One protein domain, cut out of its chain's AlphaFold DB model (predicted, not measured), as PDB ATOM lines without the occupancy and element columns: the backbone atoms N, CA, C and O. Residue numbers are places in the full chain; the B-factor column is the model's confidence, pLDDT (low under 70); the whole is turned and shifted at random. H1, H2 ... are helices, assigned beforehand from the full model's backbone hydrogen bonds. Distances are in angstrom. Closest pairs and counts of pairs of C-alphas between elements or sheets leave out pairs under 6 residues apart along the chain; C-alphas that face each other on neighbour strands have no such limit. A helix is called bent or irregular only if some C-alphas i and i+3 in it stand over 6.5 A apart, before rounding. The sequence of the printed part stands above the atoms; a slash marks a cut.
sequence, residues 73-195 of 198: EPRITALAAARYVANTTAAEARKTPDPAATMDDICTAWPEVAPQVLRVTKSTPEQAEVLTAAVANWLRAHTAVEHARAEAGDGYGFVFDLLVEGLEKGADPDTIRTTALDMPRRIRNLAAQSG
ATOM      1  N   GLU A  73     556.445 341.559 307.437       62.22
ATOM      2  CA  GLU A  73     557.199 341.758 306.203       62.22
ATOM      3  C   GLU A  73     557.013 343.176 305.622       62.22
ATOM      4  O   GLU A  73     558.022 343.857 305.444       62.22
ATOM      5  N   PRO A  74     555.788 343.733 305.471       66.44
ATOM      6  CA  PRO A  74     555.613 345.117 305.025       66.44
ATOM      7  C   PRO A  74     556.240 346.145 305.977       66.44
ATOM      8  O   PRO A  74     556.778 347.159 305.532       66.44
ATOM      9  N   ARG A  75     556.197 345.886 307.289       67.94
ATOM     10  CA  ARG A  75     556.773 346.766 308.315       67.94
ATOM     11  C   ARG A  75     558.301 346.709 308.302       67.94
ATOM     12  O   ARG A  75     558.948 347.749 308.362       67.94
ATOM     13  N   ILE A  76     558.883 345.519 308.180       70.69
ATOM     14  CA  ILE A  76     560.326 345.291 308.052       70.69
ATOM     15  C   ILE A  76     560.839 345.940 306.766       70.69
ATOM     16  O   ILE A  76     561.842 346.653 306.807       70.69
ATOM     17  N   THR A  77     560.131 345.778 305.645       76.69
ATOM     18  CA  THR A  77     560.457 346.455 304.384       76.69
ATOM     19  C   THR A  77     560.385 347.975 304.529       76.69
ATOM     20  O   THR A  77     561.304 348.661 304.086       76.69
ATOM     21  N   ALA A  78     559.359 348.515 305.197       74.06
ATOM     22  CA  ALA A  78     559.250 349.952 305.454       74.06
ATOM     23  C   ALA A  78     560.402 350.475 306.330       74.06
ATOM     24  O   ALA A  78     560.984 351.513 306.024       74.06
ATOM     25  N   LEU A  79     560.798 349.744 307.376       79.06
ATOM     26  CA  LEU A  79     561.933 350.116 308.228       79.06
ATOM     27  C   LEU A  79     563.274 350.038 307.483       79.06
ATOM     28  O   LEU A  79     564.127 350.911 307.653       79.06
ATOM     29  N   ALA A  80     563.459 349.032 306.625       81.62
ATOM     30  CA  ALA A  80     564.646 348.914 305.783       81.62
ATOM     31  C   ALA A  80     564.730 350.053 304.754       81.62
ATOM     32  O   ALA A  80     565.801 350.639 304.576       81.62
ATOM     33  N   ALA A  81     563.603 350.406 304.127       84.44
ATOM     34  CA  ALA A  81     563.503 351.551 303.227       84.44
ATOM     35  C   ALA A  81     563.784 352.868 303.961       84.44
ATOM     36  O   ALA A  81     564.532 353.701 303.454       84.44
ATOM     37  N   ALA A  82     563.262 353.027 305.181       87.19
ATOM     38  CA  ALA A  82     563.506 354.207 305.999       87.19
ATOM     39  C   ALA A  82     564.997 354.411 306.287       87.19
ATOM     40  O   ALA A  82     565.531 355.504 306.095       87.19
ATOM     41  N   ARG A  83     565.679 353.332 306.697       89.62
ATOM     42  CA  ARG A  83     567.124 353.341 306.930       89.62
ATOM     43  C   ARG A  83     567.891 353.681 305.654       89.62
ATOM     44  O   ARG A  83     568.820 354.477 305.705       89.62
ATOM     45  N   TYR A  84     567.510 353.090 304.520       90.00
ATOM     46  CA  TYR A  84     568.149 353.376 303.235       90.00
ATOM     47  C   TYR A  84     568.060 354.865 302.887       90.00
ATOM     48  O   TYR A  84     569.093 355.489 302.664       90.00
ATOM     49  N   VAL A  85     566.853 355.441 302.929       90.56
ATOM     50  CA  VAL A  85     566.631 356.870 302.662       90.56
ATOM     51  C   VAL A  85     567.498 357.720 303.586       90.56
ATOM     52  O   VAL A  85     568.282 358.527 303.100       90.56
ATOM     53  N   ALA A  86     567.433 357.494 304.900       92.88
ATOM     54  CA  ALA A  86     568.185 358.294 305.859       92.88
ATOM     55  C   ALA A  86     569.709 358.183 305.681       92.88
ATOM     56  O   ALA A  86     570.400 359.195 305.765       92.88
ATOM     57  N   ASN A  87     570.238 356.990 305.392       92.50
ATOM     58  CA  ASN A  87     571.671 356.798 305.156       92.50
ATOM     59  C   ASN A  87     572.136 357.491 303.875       92.50
ATOM     60  O   ASN A  87     573.178 358.142 303.880       92.50
ATOM     61  N   THR A  88     571.370 357.380 302.787       93.88
ATOM     62  CA  THR A  88     571.683 358.080 301.535       93.88
ATOM     63  C   THR A  88     571.649 359.590 301.742       93.88
ATOM     64  O   THR A  88     572.578 360.286 301.345       93.88
ATOM     65  N   THR A  89     570.625 360.097 302.427       93.12
ATOM     66  CA  THR A  89     570.500 361.517 302.746       93.12
ATOM     67  C   THR A  89     571.659 362.020 303.612       93.12
ATOM     68  O   THR A  89     572.263 363.036 303.280       93.12
ATOM     69  N   ALA A  90     572.035 361.284 304.663       93.50
ATOM     70  CA  ALA A  90     573.168 361.635 305.518       93.50
ATOM     71  C   ALA A  90     574.509 361.591 304.765       93.50
ATOM     72  O   ALA A  90     575.363 362.456 304.959       93.50
ATOM     73  N   ALA A  91     574.692 360.616 303.870       94.81
ATOM     74  CA  ALA A  91     575.885 360.525 303.036       94.81
ATOM     75  C   ALA A  91     576.025 361.722 302.080       94.81
ATOM     76  O   ALA A  91     577.142 362.190 301.868       94.81
ATOM     77  N   GLU A  92     574.924 362.236 301.524       95.50
ATOM     78  CA  GLU A  92     574.949 363.462 300.716       95.50
ATOM     79  C   GLU A  92     575.174 364.713 301.574       95.50
ATOM     80  O   GLU A  92     575.997 365.553 301.212       95.50
ATOM     81  N   ALA A  93     574.525 364.817 302.740       94.38
ATOM     82  CA  ALA A  93     574.711 365.947 303.651       94.38
ATOM     83  C   ALA A  93     576.175 366.095 304.100       94.38
ATOM     84  O   ALA A  93     576.703 367.205 304.134       94.38
ATOM     85  N   ARG A  94     576.881 364.981 304.337       93.12
ATOM     86  CA  ARG A  94     578.316 364.969 304.682       93.12
ATOM     87  C   ARG A  94     579.252 365.519 303.602       93.12
ATOM     88  O   ARG A  94     580.411 365.788 303.898       93.12
ATOM     89  N   LYS A  95     578.784 365.691 302.364       95.06
ATOM     90  CA  LYS A  95     579.569 366.307 301.278       95.06
ATOM     91  C   LYS A  95     579.461 367.833 301.263       95.06
ATOM     92  O   LYS A  95     580.138 368.481 300.466       95.06
ATOM     93  N   THR A  96     578.587 368.402 302.086       95.75
ATOM     94  CA  THR A  96     578.392 369.851 302.188       95.75
ATOM     95  C   THR A  96     579.401 370.484 303.157       95.75
ATOM     96  O   THR A  96     580.002 369.773 303.962       95.75
ATOM     97  N   PRO A  97     579.601 371.817 303.106       94.06
ATOM     98  CA  PRO A  97     580.496 372.511 304.036       94.06
ATOM     99  C   PRO A  97     580.061 372.434 305.505       94.06
ATOM    100  O   PRO A  97     580.915 372.475 306.384       94.06
ATOM    101  N   ASP A  98     578.753 372.329 305.763       93.75
ATOM    102  CA  ASP A  98     578.182 372.187 307.104       93.75
ATOM    103  C   ASP A  98     577.156 371.038 307.115       93.75
ATOM    104  O   ASP A  98     575.958 371.245 306.864       93.75
ATOM    105  N   PRO A  99     577.623 369.801 307.364       92.69
ATOM    106  CA  PRO A  99     576.757 368.633 307.416       92.69
ATOM    107  C   PRO A  99     575.686 368.719 308.506       92.69
ATOM    108  O   PRO A  99     574.578 368.233 308.292       92.69
ATOM    109  N   ALA A 100     575.989 369.335 309.655       90.62
ATOM    110  CA  ALA A 100     575.054 369.431 310.773       90.62
ATOM    111  C   ALA A 100     573.881 370.357 310.423       90.62
ATOM    112  O   ALA A 100     572.728 369.937 310.528       90.62
ATOM    113  N   ALA A 101     574.167 371.558 309.909       92.25
ATOM    114  CA  ALA A 101     573.129 372.484 309.456       92.25
ATOM    115  C   ALA A 101     572.302 371.898 308.300       92.25
ATOM    116  O   ALA A 101     571.074 371.960 308.312       92.25
ATOM    117  N   THR A 102     572.959 371.243 307.337       94.81
ATOM    118  CA  THR A 102     572.262 370.586 306.221       94.81
ATOM    119  C   THR A 102     571.312 369.489 306.714       94.81
ATOM    120  O   THR A 102     570.193 369.358 306.219       94.81
ATOM    121  N   MET A 103     571.732 368.691 307.700       92.38
ATOM    122  CA  MET A 103     570.886 367.653 308.293       92.38
ATOM    123  C   MET A 103     569.698 368.229 309.079       92.38
ATOM    124  O   MET A 103     568.609 367.651 309.019       92.38
ATOM    125  N   ASP A 104     569.867 369.365 309.761       90.31
ATOM    126  CA  ASP A 104     568.770 370.082 310.428       90.31
ATOM    127  C   ASP A 104     567.730 370.596 309.426       90.31
ATOM    128  O   ASP A 104     566.526 370.393 309.623       90.31
ATOM    129  N   ASP A 105     568.178 371.200 308.322       93.50
ATOM    130  CA  ASP A 105     567.297 371.681 307.251       93.50
ATOM    131  C   ASP A 105     566.480 370.530 306.655       93.50
ATOM    132  O   ASP A 105     565.263 370.628 306.481       93.50
ATOM    133  N   ILE A 106     567.129 369.390 306.409       91.75
ATOM    134  CA  ILE A 106     566.476 368.178 305.908       91.75
ATOM    135  C   ILE A 106     565.468 367.632 306.924       91.75
ATOM    136  O   ILE A 106     564.343 367.297 306.546       91.75
ATOM    137  N   CYS A 107     565.835 367.536 308.207       89.12
ATOM    138  CA  CYS A 107     564.917 367.094 309.259       89.12
ATOM    139  C   CYS A 107     563.687 368.004 309.357       89.12
ATOM    140  O   CYS A 107     562.576 367.510 309.568       89.12
ATOM    141  N   THR A 108     563.885 369.310 309.183       88.31
ATOM    142  CA  THR A 108     562.828 370.326 309.207       88.31
ATOM    143  C   THR A 108     561.919 370.221 307.984       88.31
ATOM    144  O   THR A 108     560.700 370.284 308.124       88.31
ATOM    145  N   ALA A 109     562.487 369.995 306.797       90.19
ATOM    146  CA  ALA A 109     561.742 369.871 305.545       90.19
ATOM    147  C   ALA A 109     561.052 368.503 305.371       90.19
ATOM    148  O   ALA A 109     560.115 368.374 304.580       90.19
ATOM    149  N   TRP A 110     561.494 367.465 306.091       88.94
ATOM    150  CA  TRP A 110     561.005 366.096 305.903       88.94
ATOM    151  C   TRP A 110     559.473 365.953 305.964       88.94
ATOM    152  O   TRP A 110     558.934 365.311 305.065       88.94
ATOM    153  N   PRO A 111     558.732 366.547 306.923       85.56
ATOM    154  CA  PRO A 111     557.270 366.432 306.959       85.56
ATOM    155  C   PRO A 111     556.572 366.957 305.695       85.56
ATOM    156  O   PRO A 111     555.521 366.442 305.320       85.56
ATOM    157  N   GLU A 112     557.155 367.953 305.024       85.50
ATOM    158  CA  GLU A 112     556.616 368.536 303.789       85.50
ATOM    159  C   GLU A 112     556.996 367.717 302.544       85.50
ATOM    160  O   GLU A 112     556.210 367.595 301.599       85.50
ATOM    161  N   VAL A 113     558.193 367.123 302.544       85.31
ATOM    162  CA  VAL A 113     558.733 366.343 301.417       85.31
ATOM    163  C   VAL A 113     558.267 364.883 301.446       85.31
ATOM    164  O   VAL A 113     558.048 364.285 300.388       85.31
ATOM    165  N   ALA A 114     558.055 364.307 302.632       85.50
ATOM    166  CA  ALA A 114     557.682 362.906 302.813       85.50
ATOM    167  C   ALA A 114     556.450 362.501 301.983       85.50
ATOM    168  O   ALA A 114     556.545 361.506 301.263       85.50
ATOM    169  N   PRO A 115     555.336 363.265 301.944       82.50
ATOM    170  CA  PRO A 115     554.184 362.910 301.114       82.50
ATOM    171  C   PRO A 115     554.521 362.769 299.621       82.50
ATOM    172  O   PRO A 115     553.947 361.927 298.929       82.50
ATOM    173  N   GLN A 116     555.466 363.568 299.114       83.19
ATOM    174  CA  GLN A 116     555.894 363.507 297.714       83.19
ATOM    175  C   GLN A 116     556.708 362.239 297.443       83.19
ATOM    176  O   GLN A 116     556.439 361.538 296.467       83.19
ATOM    177  N   VAL A 117     557.641 361.902 298.339       78.75
ATOM    178  CA  VAL A 117     558.432 360.660 298.275       78.75
ATOM    179  C   VAL A 117     557.510 359.437 298.304       78.75
ATOM    180  O   VAL A 117     557.622 358.552 297.459       78.75
ATOM    181  N   LEU A 118     556.531 359.438 299.210       81.00
ATOM    182  CA  LEU A 118     555.575 358.345 299.401       81.00
ATOM    183  C   LEU A 118     554.635 358.147 298.210       81.00
ATOM    184  O   LEU A 118     554.260 357.021 297.870       81.00
ATOM    185  N   ARG A 119     554.274 359.245 297.535       77.75
ATOM    186  CA  ARG A 119     553.501 359.196 296.293       77.75
ATOM    187  C   ARG A 119     554.287 358.517 295.173       77.75
ATOM    188  O   ARG A 119     553.705 357.741 294.417       77.75
ATOM    189  N   VAL A 120     555.589 358.788 295.062       79.19
ATOM    190  CA  VAL A 120     556.460 358.157 294.055       79.19
ATOM    191  C   VAL A 120     556.616 356.660 294.326       79.19
ATOM    192  O   VAL A 120     556.555 355.862 293.393       79.19
ATOM    193  N   THR A 121     556.736 356.261 295.595       75.19
ATOM    194  CA  THR A 121     556.860 354.850 295.995       75.19
ATOM    195  C   THR A 121     555.535 354.086 296.012       75.19
ATOM    196  O   THR A 121     555.543 352.882 296.255       75.19
ATOM    197  N   LYS A 122     554.405 354.753 295.722       80.19
ATOM    198  CA  LYS A 122     553.045 354.178 295.745       80.19
ATOM    199  C   LYS A 122     552.707 353.496 297.079       80.19
ATOM    200  O   LYS A 122     552.037 352.465 297.098       80.19
ATOM    201  N   SER A 123     553.187 354.061 298.183       77.75
ATOM    202  CA  SER A 123     552.944 353.529 299.525       77.75
ATOM    203  C   SER A 123     551.469 353.658 299.911       77.75
ATOM    204  O   SER A 123     550.821 354.653 299.572       77.75
ATOM    205  N   THR A 124     550.926 352.672 300.632       79.75
ATOM    206  CA  THR A 124     549.588 352.810 301.238       79.75
ATOM    207  C   THR A 124     549.611 353.875 302.342       79.75
ATOM    208  O   THR A 124     550.691 354.188 302.851       79.75
ATOM    209  N   PRO A 125     548.460 354.429 302.763       74.75
ATOM    210  CA  PRO A 125     548.411 355.375 303.876       74.75
ATOM    211  C   PRO A 125     549.045 354.841 305.172       74.75
ATOM    212  O   PRO A 125     549.822 355.563 305.794       74.75
ATOM    213  N   GLU A 126     548.811 353.574 305.544       71.25
ATOM    214  CA  GLU A 126     549.438 353.006 306.750       71.25
ATOM    215  C   GLU A 126     550.960 352.856 306.595       71.25
ATOM    216  O   GLU A 126     551.724 353.147 307.515       71.25
ATOM    217  N   GLN A 127     551.433 352.442 305.414       74.25
ATOM    218  CA  GLN A 127     552.870 352.362 305.129       74.25
ATOM    219  C   GLN A 127     553.522 353.743 305.112       74.25
ATOM    220  O   GLN A 127     554.662 353.889 305.547       74.25
ATOM    221  N   ALA A 128     552.810 354.752 304.613       77.44
ATOM    222  CA  ALA A 128     553.269 356.126 304.551       77.44
ATOM    223  C   ALA A 128     553.491 356.715 305.947       77.44
ATOM    224  O   ALA A 128     554.525 357.341 306.182       77.44
ATOM    225  N   GLU A 129     552.579 356.470 306.886       76.44
ATOM    226  CA  GLU A 129     552.734 356.915 308.273       76.44
ATOM    227  C   GLU A 129     553.966 356.276 308.933       76.44
ATOM    228  O   GLU A 129     554.839 356.982 309.449       76.44
ATOM    229  N   VAL A 130     554.095 354.948 308.826       78.50
ATOM    230  CA  VAL A 130     555.234 354.198 309.382       78.50
ATOM    231  C   VAL A 130     556.556 354.656 308.764       78.50
ATOM    232  O   VAL A 130     557.519 354.911 309.485       78.50
ATOM    233  N   LEU A 131     556.614 354.784 307.438       82.50
ATOM    234  CA  LEU A 131     557.823 355.174 306.716       82.50
ATOM    235  C   LEU A 131     558.224 356.621 307.028       82.50
ATOM    236  O   LEU A 131     559.403 356.889 307.254       82.50
ATOM    237  N   THR A 132     557.259 357.540 307.120       84.19
ATOM    238  CA  THR A 132     557.516 358.947 307.468       84.19
ATOM    239  C   THR A 132     558.136 359.067 308.853       84.19
ATOM    240  O   THR A 132     559.175 359.716 309.007       84.19
ATOM    241  N   ALA A 133     557.532 358.422 309.854       83.06
ATOM    242  CA  ALA A 133     558.032 358.447 311.223       83.06
ATOM    243  C   ALA A 133     559.400 357.757 311.341       83.06
ATOM    244  O   ALA A 133     560.307 358.278 311.992       83.06
ATOM    245  N   ALA A 134     559.574 356.615 310.671       85.38
ATOM    246  CA  ALA A 134     560.826 355.872 310.695       85.38
ATOM    247  C   ALA A 134     561.979 356.674 310.075       85.38
ATOM    248  O   ALA A 134     563.026 356.797 310.707       85.38
ATOM    249  N   VAL A 135     561.794 357.270 308.888       89.31
ATOM    250  CA  VAL A 135     562.832 358.104 308.253       89.31
ATOM    251  C   VAL A 135     563.199 359.272 309.161       89.31
ATOM    252  O   VAL A 135     564.381 359.508 309.396       89.31
ATOM    253  N   ALA A 136     562.204 359.952 309.740       87.75
ATOM    254  CA  ALA A 136     562.452 361.057 310.659       87.75
ATOM    255  C   ALA A 136     563.296 360.625 311.870       87.75
ATOM    256  O   ALA A 136     564.178 361.370 312.292       87.75
ATOM    257  N   ASN A 137     563.056 359.431 312.421       86.56
ATOM    258  CA  ASN A 137     563.839 358.917 313.545       86.56
ATOM    259  C   ASN A 137     565.312 358.690 313.163       86.56
ATOM    260  O   ASN A 137     566.222 359.149 313.853       86.56
ATOM    261  N   TRP A 138     565.550 358.040 312.021       90.00
ATOM    262  CA  TRP A 138     566.900 357.801 311.506       90.00
ATOM    263  C   TRP A 138     567.639 359.100 311.163       90.00
ATOM    264  O   TRP A 138     568.807 359.250 311.519       90.00
ATOM    265  N   LEU A 139     566.963 360.057 310.519       91.25
ATOM    266  CA  LEU A 139     567.542 361.364 310.196       91.25
ATOM    267  C   LEU A 139     567.955 362.119 311.462       91.25
ATOM    268  O   LEU A 139     569.075 362.625 311.526       91.25
ATOM    269  N   ARG A 140     567.119 362.131 312.508       90.81
ATOM    270  CA  ARG A 140     567.466 362.765 313.793       90.81
ATOM    271  C   ARG A 140     568.682 362.124 314.456       90.81
ATOM    272  O   ARG A 140     569.462 362.833 315.085       90.81
ATOM    273  N   ALA A 141     568.852 360.808 314.334       88.06
ATOM    274  CA  ALA A 141     570.026 360.130 314.874       88.06
ATOM    275  C   ALA A 141     571.310 360.537 314.136       88.06
ATOM    276  O   ALA A 141     572.285 360.894 314.793       88.06
ATOM    277  N   HIS A 142     571.295 360.569 312.798       94.50
ATOM    278  CA  HIS A 142     572.424 361.090 312.009       94.50
ATOM    279  C   HIS A 142     572.716 362.559 312.337       94.50
ATOM    280  O   HIS A 142     573.862 362.913 312.585       94.50
ATOM    281  N   THR A 143     571.678 363.390 312.437       92.44
ATOM    282  CA  THR A 143     571.803 364.817 312.791       92.44
ATOM    283  C   THR A 143     572.488 364.997 314.147       92.44
ATOM    284  O   THR A 143     573.415 365.792 314.283       92.44
ATOM    285  N   ALA A 144     572.094 364.212 315.153       92.81
ATOM    286  CA  ALA A 144     572.720 364.251 316.472       92.81
ATOM    287  C   ALA A 144     574.202 363.851 316.441       92.81
ATOM    288  O   ALA A 144     574.997 364.409 317.197       92.81
ATOM    289  N   VAL A 145     574.583 362.905 315.577       93.06
ATOM    290  CA  VAL A 145     575.987 362.518 315.393       93.06
ATOM    291  C   VAL A 145     576.796 363.654 314.771       93.06
ATOM    292  O   VAL A 145     577.888 363.932 315.261       93.06
ATOM    293  N   GLU A 146     576.272 364.344 313.756       93.88
ATOM    294  CA  GLU A 146     576.990 365.461 313.124       93.88
ATOM    295  C   GLU A 146     577.106 366.683 314.050       93.88
ATOM    296  O   GLU A 146     578.183 367.271 314.149       93.88
ATOM    297  N   HIS A 147     576.063 367.009 314.823       91.94
ATOM    298  CA  HIS A 147     576.150 368.043 315.868       91.94
ATOM    299  C   HIS A 147     577.191 367.698 316.932       91.94
ATOM    300  O   HIS A 147     578.019 368.531 317.298       91.94
ATOM    301  N   ALA A 148     577.188 366.453 317.409       90.81
ATOM    302  CA  ALA A 148     578.156 366.013 318.404       90.81
ATOM    303  C   ALA A 148     579.592 366.010 317.852       90.81
ATOM    304  O   ALA A 148     580.524 366.368 318.577       90.81
ATOM    305  N   ARG A 149     579.774 365.662 316.569       93.06
ATOM    306  CA  ARG A 149     581.057 365.764 315.860       93.06
ATOM    307  C   ARG A 149     581.544 367.212 315.828       93.06
ATOM    308  O   ARG A 149     582.694 367.462 316.184       93.06
ATOM    309  N   ALA A 150     580.671 368.149 315.460       90.94
ATOM    310  CA  ALA A 150     580.995 369.572 315.423       90.94
ATOM    311  C   ALA A 150     581.353 370.129 316.815       90.94
ATOM    312  O   ALA A 150     582.326 370.869 316.941       90.94
ATOM    313  N   GLU A 151     580.630 369.737 317.874       90.75
ATOM    314  CA  GLU A 151     580.930 370.169 319.251       90.75
ATOM    315  C   GLU A 151     582.262 369.601 319.768       90.75
ATOM    316  O   GLU A 151     583.014 370.291 320.457       90.75
ATOM    317  N   ALA A 152     582.558 368.333 319.469       88.31
ATOM    318  CA  ALA A 152     583.759 367.662 319.961       88.31
ATOM    319  C   ALA A 152     585.051 368.091 319.242       88.31
ATOM    320  O   ALA A 152     586.132 367.991 319.830       88.31
ATOM    321  N   GLY A 153     584.950 368.561 317.995       84.88
ATOM    322  CA  GLY A 153     586.081 368.985 317.168       84.88
ATOM    323  C   GLY A 153     586.879 367.835 316.530       84.88
ATOM    324  O   GLY A 153     586.629 366.648 316.760       84.88
ATOM    325  N   ASP A 154     587.886 368.201 315.732       78.38
ATOM    326  CA  ASP A 154     588.548 367.323 314.747       78.38
ATOM    327  C   ASP A 154     589.308 366.110 315.326       78.38
ATOM    328  O   ASP A 154     589.658 365.182 314.598       78.38
ATOM    329  N   GLY A 155     589.551 366.062 316.640       82.94
ATOM    330  CA  GLY A 155     590.322 364.993 317.291       82.94
ATOM    331  C   GLY A 155     589.553 363.693 317.560       82.94
ATOM    332  O   GLY A 155     590.166 362.681 317.898       82.94
ATOM    333  N   TYR A 156     588.224 363.703 317.427       87.25
ATOM    334  CA  TYR A 156     587.355 362.605 317.876       87.25
ATOM    335  C   TYR A 156     586.505 361.990 316.761       87.25
ATOM    336  O   TYR A 156     585.608 361.194 317.046       87.25
ATOM    337  N   GLY A 157     586.808 362.312 315.496       86.50
ATOM    338  CA  GLY A 157     586.050 361.859 314.322       86.50
ATOM    339  C   GLY A 157     585.765 360.355 314.310       86.50
ATOM    340  O   GLY A 157     584.632 359.960 314.061       86.50
ATOM    341  N   PHE A 158     586.736 359.527 314.721       90.19
ATOM    342  CA  PHE A 158     586.591 358.066 314.748       90.19
ATOM    343  C   PHE A 158     585.417 357.572 315.613       90.19
ATOM    344  O   PHE A 158     584.792 356.566 315.288       90.19
ATOM    345  N   VAL A 159     585.113 358.255 316.727       89.62
ATOM    346  CA  VAL A 159     584.001 357.868 317.612       89.62
ATOM    347  C   VAL A 159     582.680 358.084 316.890       89.62
ATOM    348  O   VAL A 159     581.784 357.246 316.956       89.62
ATOM    349  N   PHE A 160     582.569 359.201 316.180       92.00
ATOM    350  CA  PHE A 160     581.377 359.544 315.420       92.00
ATOM    351  C   PHE A 160     581.249 358.682 314.165       92.00
ATOM    352  O   PHE A 160     580.143 358.254 313.857       92.00
ATOM    353  N   ASP A 161     582.357 358.331 313.510       92.56
ATOM    354  CA  ASP A 161     582.366 357.368 312.402       92.56
ATOM    355  C   ASP A 161     581.842 355.995 312.856       92.56
ATOM    356  O   ASP A 161     581.024 355.397 312.163       92.56
ATOM    357  N   LEU A 162     582.212 355.530 314.058       91.00
ATOM    358  CA  LEU A 162     581.683 354.285 314.629       91.00
ATOM    359  C   LEU A 162     580.169 354.357 314.899       91.00
ATOM    360  O   LEU A 162     579.451 353.377 314.700       91.00
ATOM    361  N   LEU A 163     579.667 355.508 315.355       90.25
ATOM    362  CA  LEU A 163     578.229 355.713 315.563       90.25
ATOM    363  C   LEU A 163     577.465 355.731 314.231       90.25
ATOM    364  O   LEU A 163     576.399 355.121 314.137       90.25
ATOM    365  N   VAL A 164     578.027 356.370 313.200       93.19
ATOM    366  CA  VAL A 164     577.484 356.346 311.832       93.19
ATOM    367  C   VAL A 164     577.471 354.922 311.282       93.19
ATOM    368  O   VAL A 164     576.432 354.466 310.812       93.19
ATOM    369  N   GLU A 165     578.578 354.188 311.396       90.62
ATOM    370  CA  GLU A 165     578.668 352.790 310.960       90.62
ATOM    371  C   GLU A 165     577.635 351.913 311.691       90.62
ATOM    372  O   GLU A 165     577.002 351.039 311.093       90.62
ATOM    373  N   GLY A 166     577.414 352.176 312.983       87.12
ATOM    374  CA  GLY A 166     576.346 351.560 313.764       87.12
ATOM    375  C   GLY A 166     574.973 351.792 313.134       87.12
ATOM    376  O   GLY A 166     574.237 350.829 312.908       87.12
ATOM    377  N   LEU A 167     574.641 353.041 312.795       87.12
ATOM    378  CA  LEU A 167     573.384 353.368 312.114       87.12
ATOM    379  C   LEU A 167     573.270 352.657 310.758       87.12
ATOM    380  O   LEU A 167     572.245 352.042 310.455       87.12
ATOM    381  N   GLU A 168     574.340 352.655 309.968       86.81
ATOM    382  CA  GLU A 168     574.382 351.993 308.662       86.81
ATOM    383  C   GLU A 168     574.107 350.488 308.767       86.81
ATOM    384  O   GLU A 168     573.354 349.921 307.967       86.81
ATOM    385  N   LYS A 169     574.629 349.853 309.820       83.06
ATOM    386  CA  LYS A 169     574.432 348.429 310.116       83.06
ATOM    387  C   LYS A 169     573.101 348.109 310.799       83.06
ATOM    388  O   LYS A 169     572.754 346.936 310.911       83.06
ATOM    389  N   GLY A 170     572.301 349.113 311.159       80.38
ATOM    390  CA  GLY A 170     570.974 348.921 311.747       80.38
ATOM    391  C   GLY A 170     570.930 348.967 313.275       80.38
ATOM    392  O   GLY A 170     570.012 348.395 313.857       80.38
ATOM    393  N   ALA A 171     571.903 349.609 313.927       80.19
ATOM    394  CA  ALA A 171     571.817 349.908 315.354       80.19
ATOM    395  C   ALA A 171     570.605 350.802 315.656       80.19
ATOM    396  O   ALA A 171     570.169 351.585 314.816       80.19
ATOM    397  N   ASP A 172     570.081 350.687 316.875       84.56
ATOM    398  CA  ASP A 172     568.918 351.449 317.319       84.56
ATOM    399  C   ASP A 172     569.173 352.977 317.260       84.56
ATOM    400  O   ASP A 172     570.090 353.465 317.935       84.56
ATOM    401  N   PRO A 173     568.380 353.749 316.487       81.06
ATOM    402  CA  PRO A 173     568.598 355.185 316.307       81.06
ATOM    403  C   PRO A 173     568.526 355.991 317.604       81.06
ATOM    404  O   PRO A 173     569.290 356.941 317.771       81.06
ATOM    405  N   ASP A 174     567.655 355.617 318.543       83.88
ATOM    406  CA  ASP A 174     567.508 356.333 319.814       83.88
ATOM    407  C   ASP A 174     568.717 356.135 320.728       83.88
ATOM    408  O   ASP A 174     569.209 357.089 321.345       83.88
ATOM    409  N   THR A 175     569.247 354.913 320.765       80.69
ATOM    410  CA  THR A 175     570.495 354.588 321.457       80.69
ATOM    411  C   THR A 175     571.664 355.374 320.867       80.69
ATOM    412  O   THR A 175     572.426 355.985 321.622       80.69
ATOM    413  N   ILE A 176     571.796 355.412 319.536       87.19
ATOM    414  CA  ILE A 176     572.858 356.182 318.872       87.19
ATOM    415  C   ILE A 176     572.702 357.676 319.152       87.19
ATOM    416  O   ILE A 176     573.667 358.309 319.570       87.19
ATOM    417  N   ARG A 177     571.496 358.231 319.004       88.38
ATOM    418  CA  ARG A 177     571.201 359.646 319.267       88.38
ATOM    419  C   ARG A 177     571.574 360.047 320.690       88.38
ATOM    420  O   ARG A 177     572.282 361.028 320.892       88.38
ATOM    421  N   THR A 178     571.140 359.266 321.677       85.88
ATOM    422  CA  THR A 178     571.448 359.523 323.092       85.88
ATOM    423  C   THR A 178     572.949 359.430 323.356       85.88
ATOM    424  O   THR A 178     573.513 360.265 324.059       85.88
ATOM    425  N   THR A 179     573.613 358.435 322.763       85.62
ATOM    426  CA  THR A 179     575.062 358.241 322.904       85.62
ATOM    427  C   THR A 179     575.849 359.384 322.268       85.62
ATOM    428  O   THR A 179     576.795 359.877 322.879       85.62
ATOM    429  N   ALA A 180     575.449 359.825 321.073       88.19
ATOM    430  CA  ALA A 180     576.071 360.924 320.347       88.19
ATOM    431  C   ALA A 180     576.004 362.219 321.157       88.19
ATOM    432  O   ALA A 180     577.041 362.821 321.418       88.19
ATOM    433  N   LEU A 181     574.815 362.590 321.641       89.69
ATOM    434  CA  LEU A 181     574.611 363.816 322.423       89.69
ATOM    435  C   LEU A 181     575.366 363.811 323.761       89.69
ATOM    436  O   LEU A 181     575.745 364.865 324.263       89.69
ATOM    437  N   ASP A 182     575.611 362.638 324.348       86.88
ATOM    438  CA  ASP A 182     576.387 362.526 325.587       86.88
ATOM    439  C   ASP A 182     577.911 362.570 325.350       86.88
ATOM    440  O   ASP A 182     578.689 362.843 326.271       86.88
ATOM    441  N   MET A 183     578.368 362.298 324.124       88.00
ATOM    442  CA  MET A 183     579.783 362.089 323.820       88.00
ATOM    443  C   MET A 183     580.657 363.340 324.014       88.00
ATOM    444  O   MET A 183     581.691 363.214 324.678       88.00
ATOM    445  N   PRO A 184     580.274 364.549 323.552       89.56
ATOM    446  CA  PRO A 184     581.077 365.756 323.764       89.56
ATOM    447  C   PRO A 184     581.338 366.042 325.246       89.56
ATOM    448  O   PRO A 184     582.451 366.395 325.644       89.56
ATOM    449  N   ARG A 185     580.338 365.811 326.105       89.25
ATOM    450  CA  ARG A 185     580.486 365.924 327.562       89.25
ATOM    451  C   ARG A 185     581.502 364.914 328.103       89.25
ATOM    452  O   ARG A 185     582.345 365.278 328.921       89.25
ATOM    453  N   ARG A 186     581.444 363.651 327.663       89.00
ATOM    454  CA  ARG A 186     582.411 362.613 328.077       89.00
ATOM    455  C   ARG A 186     583.830 362.956 327.648       89.00
ATOM    456  O   ARG A 186     584.746 362.828 328.454       89.00
ATOM    457  N   ILE A 187     583.988 363.427 326.415       86.75
ATOM    458  CA  ILE A 187     585.262 363.872 325.857       86.75
ATOM    459  C   ILE A 187     585.855 365.004 326.706       86.75
ATOM    460  O   ILE A 187     586.994 364.893 327.157       86.75
ATOM    461  N   ARG A 188     585.062 366.040 327.016       87.12
ATOM    462  CA  ARG A 188     585.489 367.149 327.887       87.12
ATOM    463  C   ARG A 188     585.916 366.668 329.274       87.12
ATOM    464  O   ARG A 188     586.962 367.078 329.772       87.12
ATOM    465  N   ASN A 189     585.150 365.761 329.878       87.06
ATOM    466  CA  ASN A 189     585.481 365.198 331.188       87.06
ATOM    467  C   ASN A 189     586.794 364.399 331.168       87.06
ATOM    468  O   ASN A 189     587.597 364.523 332.091       87.06
ATOM    469  N   LEU A 190     587.034 363.606 330.120       85.62
ATOM    470  CA  LEU A 190     588.275 362.846 329.952       85.62
ATOM    471  C   LEU A 190     589.479 363.765 329.725       85.62
ATOM    472  O   LEU A 190     590.538 363.545 330.316       85.62
ATOM    473  N   ALA A 191     589.316 364.819 328.923       83.19
ATOM    474  CA  ALA A 191     590.350 365.828 328.704       83.19
ATOM    475  C   ALA A 191     590.721 366.559 330.008       83.19
ATOM    476  O   ALA A 191     591.903 366.747 330.299       83.19
ATOM    477  N   ALA A 192     589.728 366.894 330.840       84.00
ATOM    478  CA  ALA A 192     589.953 367.502 332.151       84.00
ATOM    479  C   ALA A 192     590.708 366.563 333.112       84.00
ATOM    480  O   ALA A 192     591.624 366.998 333.808       84.00
ATOM    481  N   GLN A 193     590.379 365.267 333.118       82.62
ATOM    482  CA  GLN A 193     591.057 364.261 333.953       82.62
ATOM    483  C   GLN A 193     592.495 363.980 333.505       82.62
ATOM    484  O   GLN A 193     593.340 363.624 334.322       82.62
ATOM    485  N   SER A 194     592.776 364.163 332.215       76.44
ATOM    486  CA  SER A 194     594.077 363.885 331.601       76.44
ATOM    487  C   SER A 194     595.056 365.071 331.680       76.44
ATOM    488  O   SER A 194     596.154 364.986 331.137       76.44
ATOM    489  N   GLY A 195     594.691 366.163 332.370       58.06
ATOM    490  CA  GLY A 195     595.588 367.290 332.669       58.06
ATOM    491  C   GLY A 195     595.399 368.548 331.814       58.06
ATOM    492  O   GLY A 195     596.321 369.351 331.701       58.06
TER     493      GLY A 195
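This is residues 73 to 195 of the 198 residues of an uncharacterized protein of Streptomyces sp. CAI-85 (UniProt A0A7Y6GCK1). One long helix, H3, forms the core of an elongated helical bundle; H1 and the two arms of the bent helix H2 pack on it, H2b near its first residues, and H4 and H5a pack on its later part. H1, H2a, H3 and H4 make a four-member up-and-down bundle, each running against the one before it, while the end of H5b sticks out with residues 189 to 195. The printed part has 123 residues with five named helices, H1 to H5 in order, and no named strand; its class is all helix. It is compact, with a radius of gyration of the C-alphas of 15.7 A, and spans 58 by 30 by 17 A.

Start with H1, residues 73 to 93, and H3, residues 125 to 152, the hub: they touch, closest at the C-alphas of Ala 82 and Val 135, 4.6 A apart, and run the same way at a tilt of 36 degrees, only just steep. H2, residues 99 to 120, was assigned as one helix by its hydrogen bonds but is bent: C-alphas 108 and 111 are 7.1 A apart, and its arms H2a, residues 99 to 108, and H2b, residues 111 to 120, are about perpendicular at 79 degrees. H1 and H2a form a hairpin. H2a touches H3, closest at the C-alphas of Ala 100 and Glu 146, 5.0 A, opposite ways at a shallow tilt of 28 degrees. H2b touches H3 with residues 128 to 132 of H3 alone, closest at the C-alphas of Leu 118 and Ala 128, 6.1 A. H4, residues 154 to 169, forms a hairpin with H3, closest at the C-alphas of Val 145 and Phe 160, 6.2 A. H5, residues 173 to 193, was also assigned as one helix but is bent, C-alphas 181 and 184 being 6.9 A apart; its arm H5a, residues 173 to 181, touches H3 at the C-alphas of Ala 141 and Arg 177, 4.6 A, and forms a hairpin with H4. Its other arm H5b, residues 184 to 193, touches H3 at the C-alphas of Ala 152 and Pro 184, 5.0 A. Among the pairs that are apart are H1 and H5a. Every O i to N i+4 pair is within hydrogen-bond range in H1, H2a, H3, H5a and H5b, against 4 of 6 in H2b and 9 of 12 in H4.

Find C-alpha 73 at (557.199, 341.758, 306.203); from there H1 runs 30.0 A to Ala 93. H2a spans 14.1 A and H2b 15.4 A. Look for C-alpha 125 at (548.411, 355.375, 303.876), where H3 begins its 40.7 A. H4 spans 24.0 A, H5a 12.2 A and H5b 14.3 A, ending at C-alpha 193 at (591.057, 364.261, 333.953). H2b and H4 are irregular: C-alphas 112 and 115 are 6.7 A apart, and C-alphas 155 and 158 are 8.3 A apart.

The two C-alphas farthest apart are those of Lys 122 and Gly 195, 57.8 A. The printed part has no cut, and the four links between the helices are tight. The mean pLDDT of the printed part is 86.0; look for values under 70 at residues 73 to 75 and residue 195.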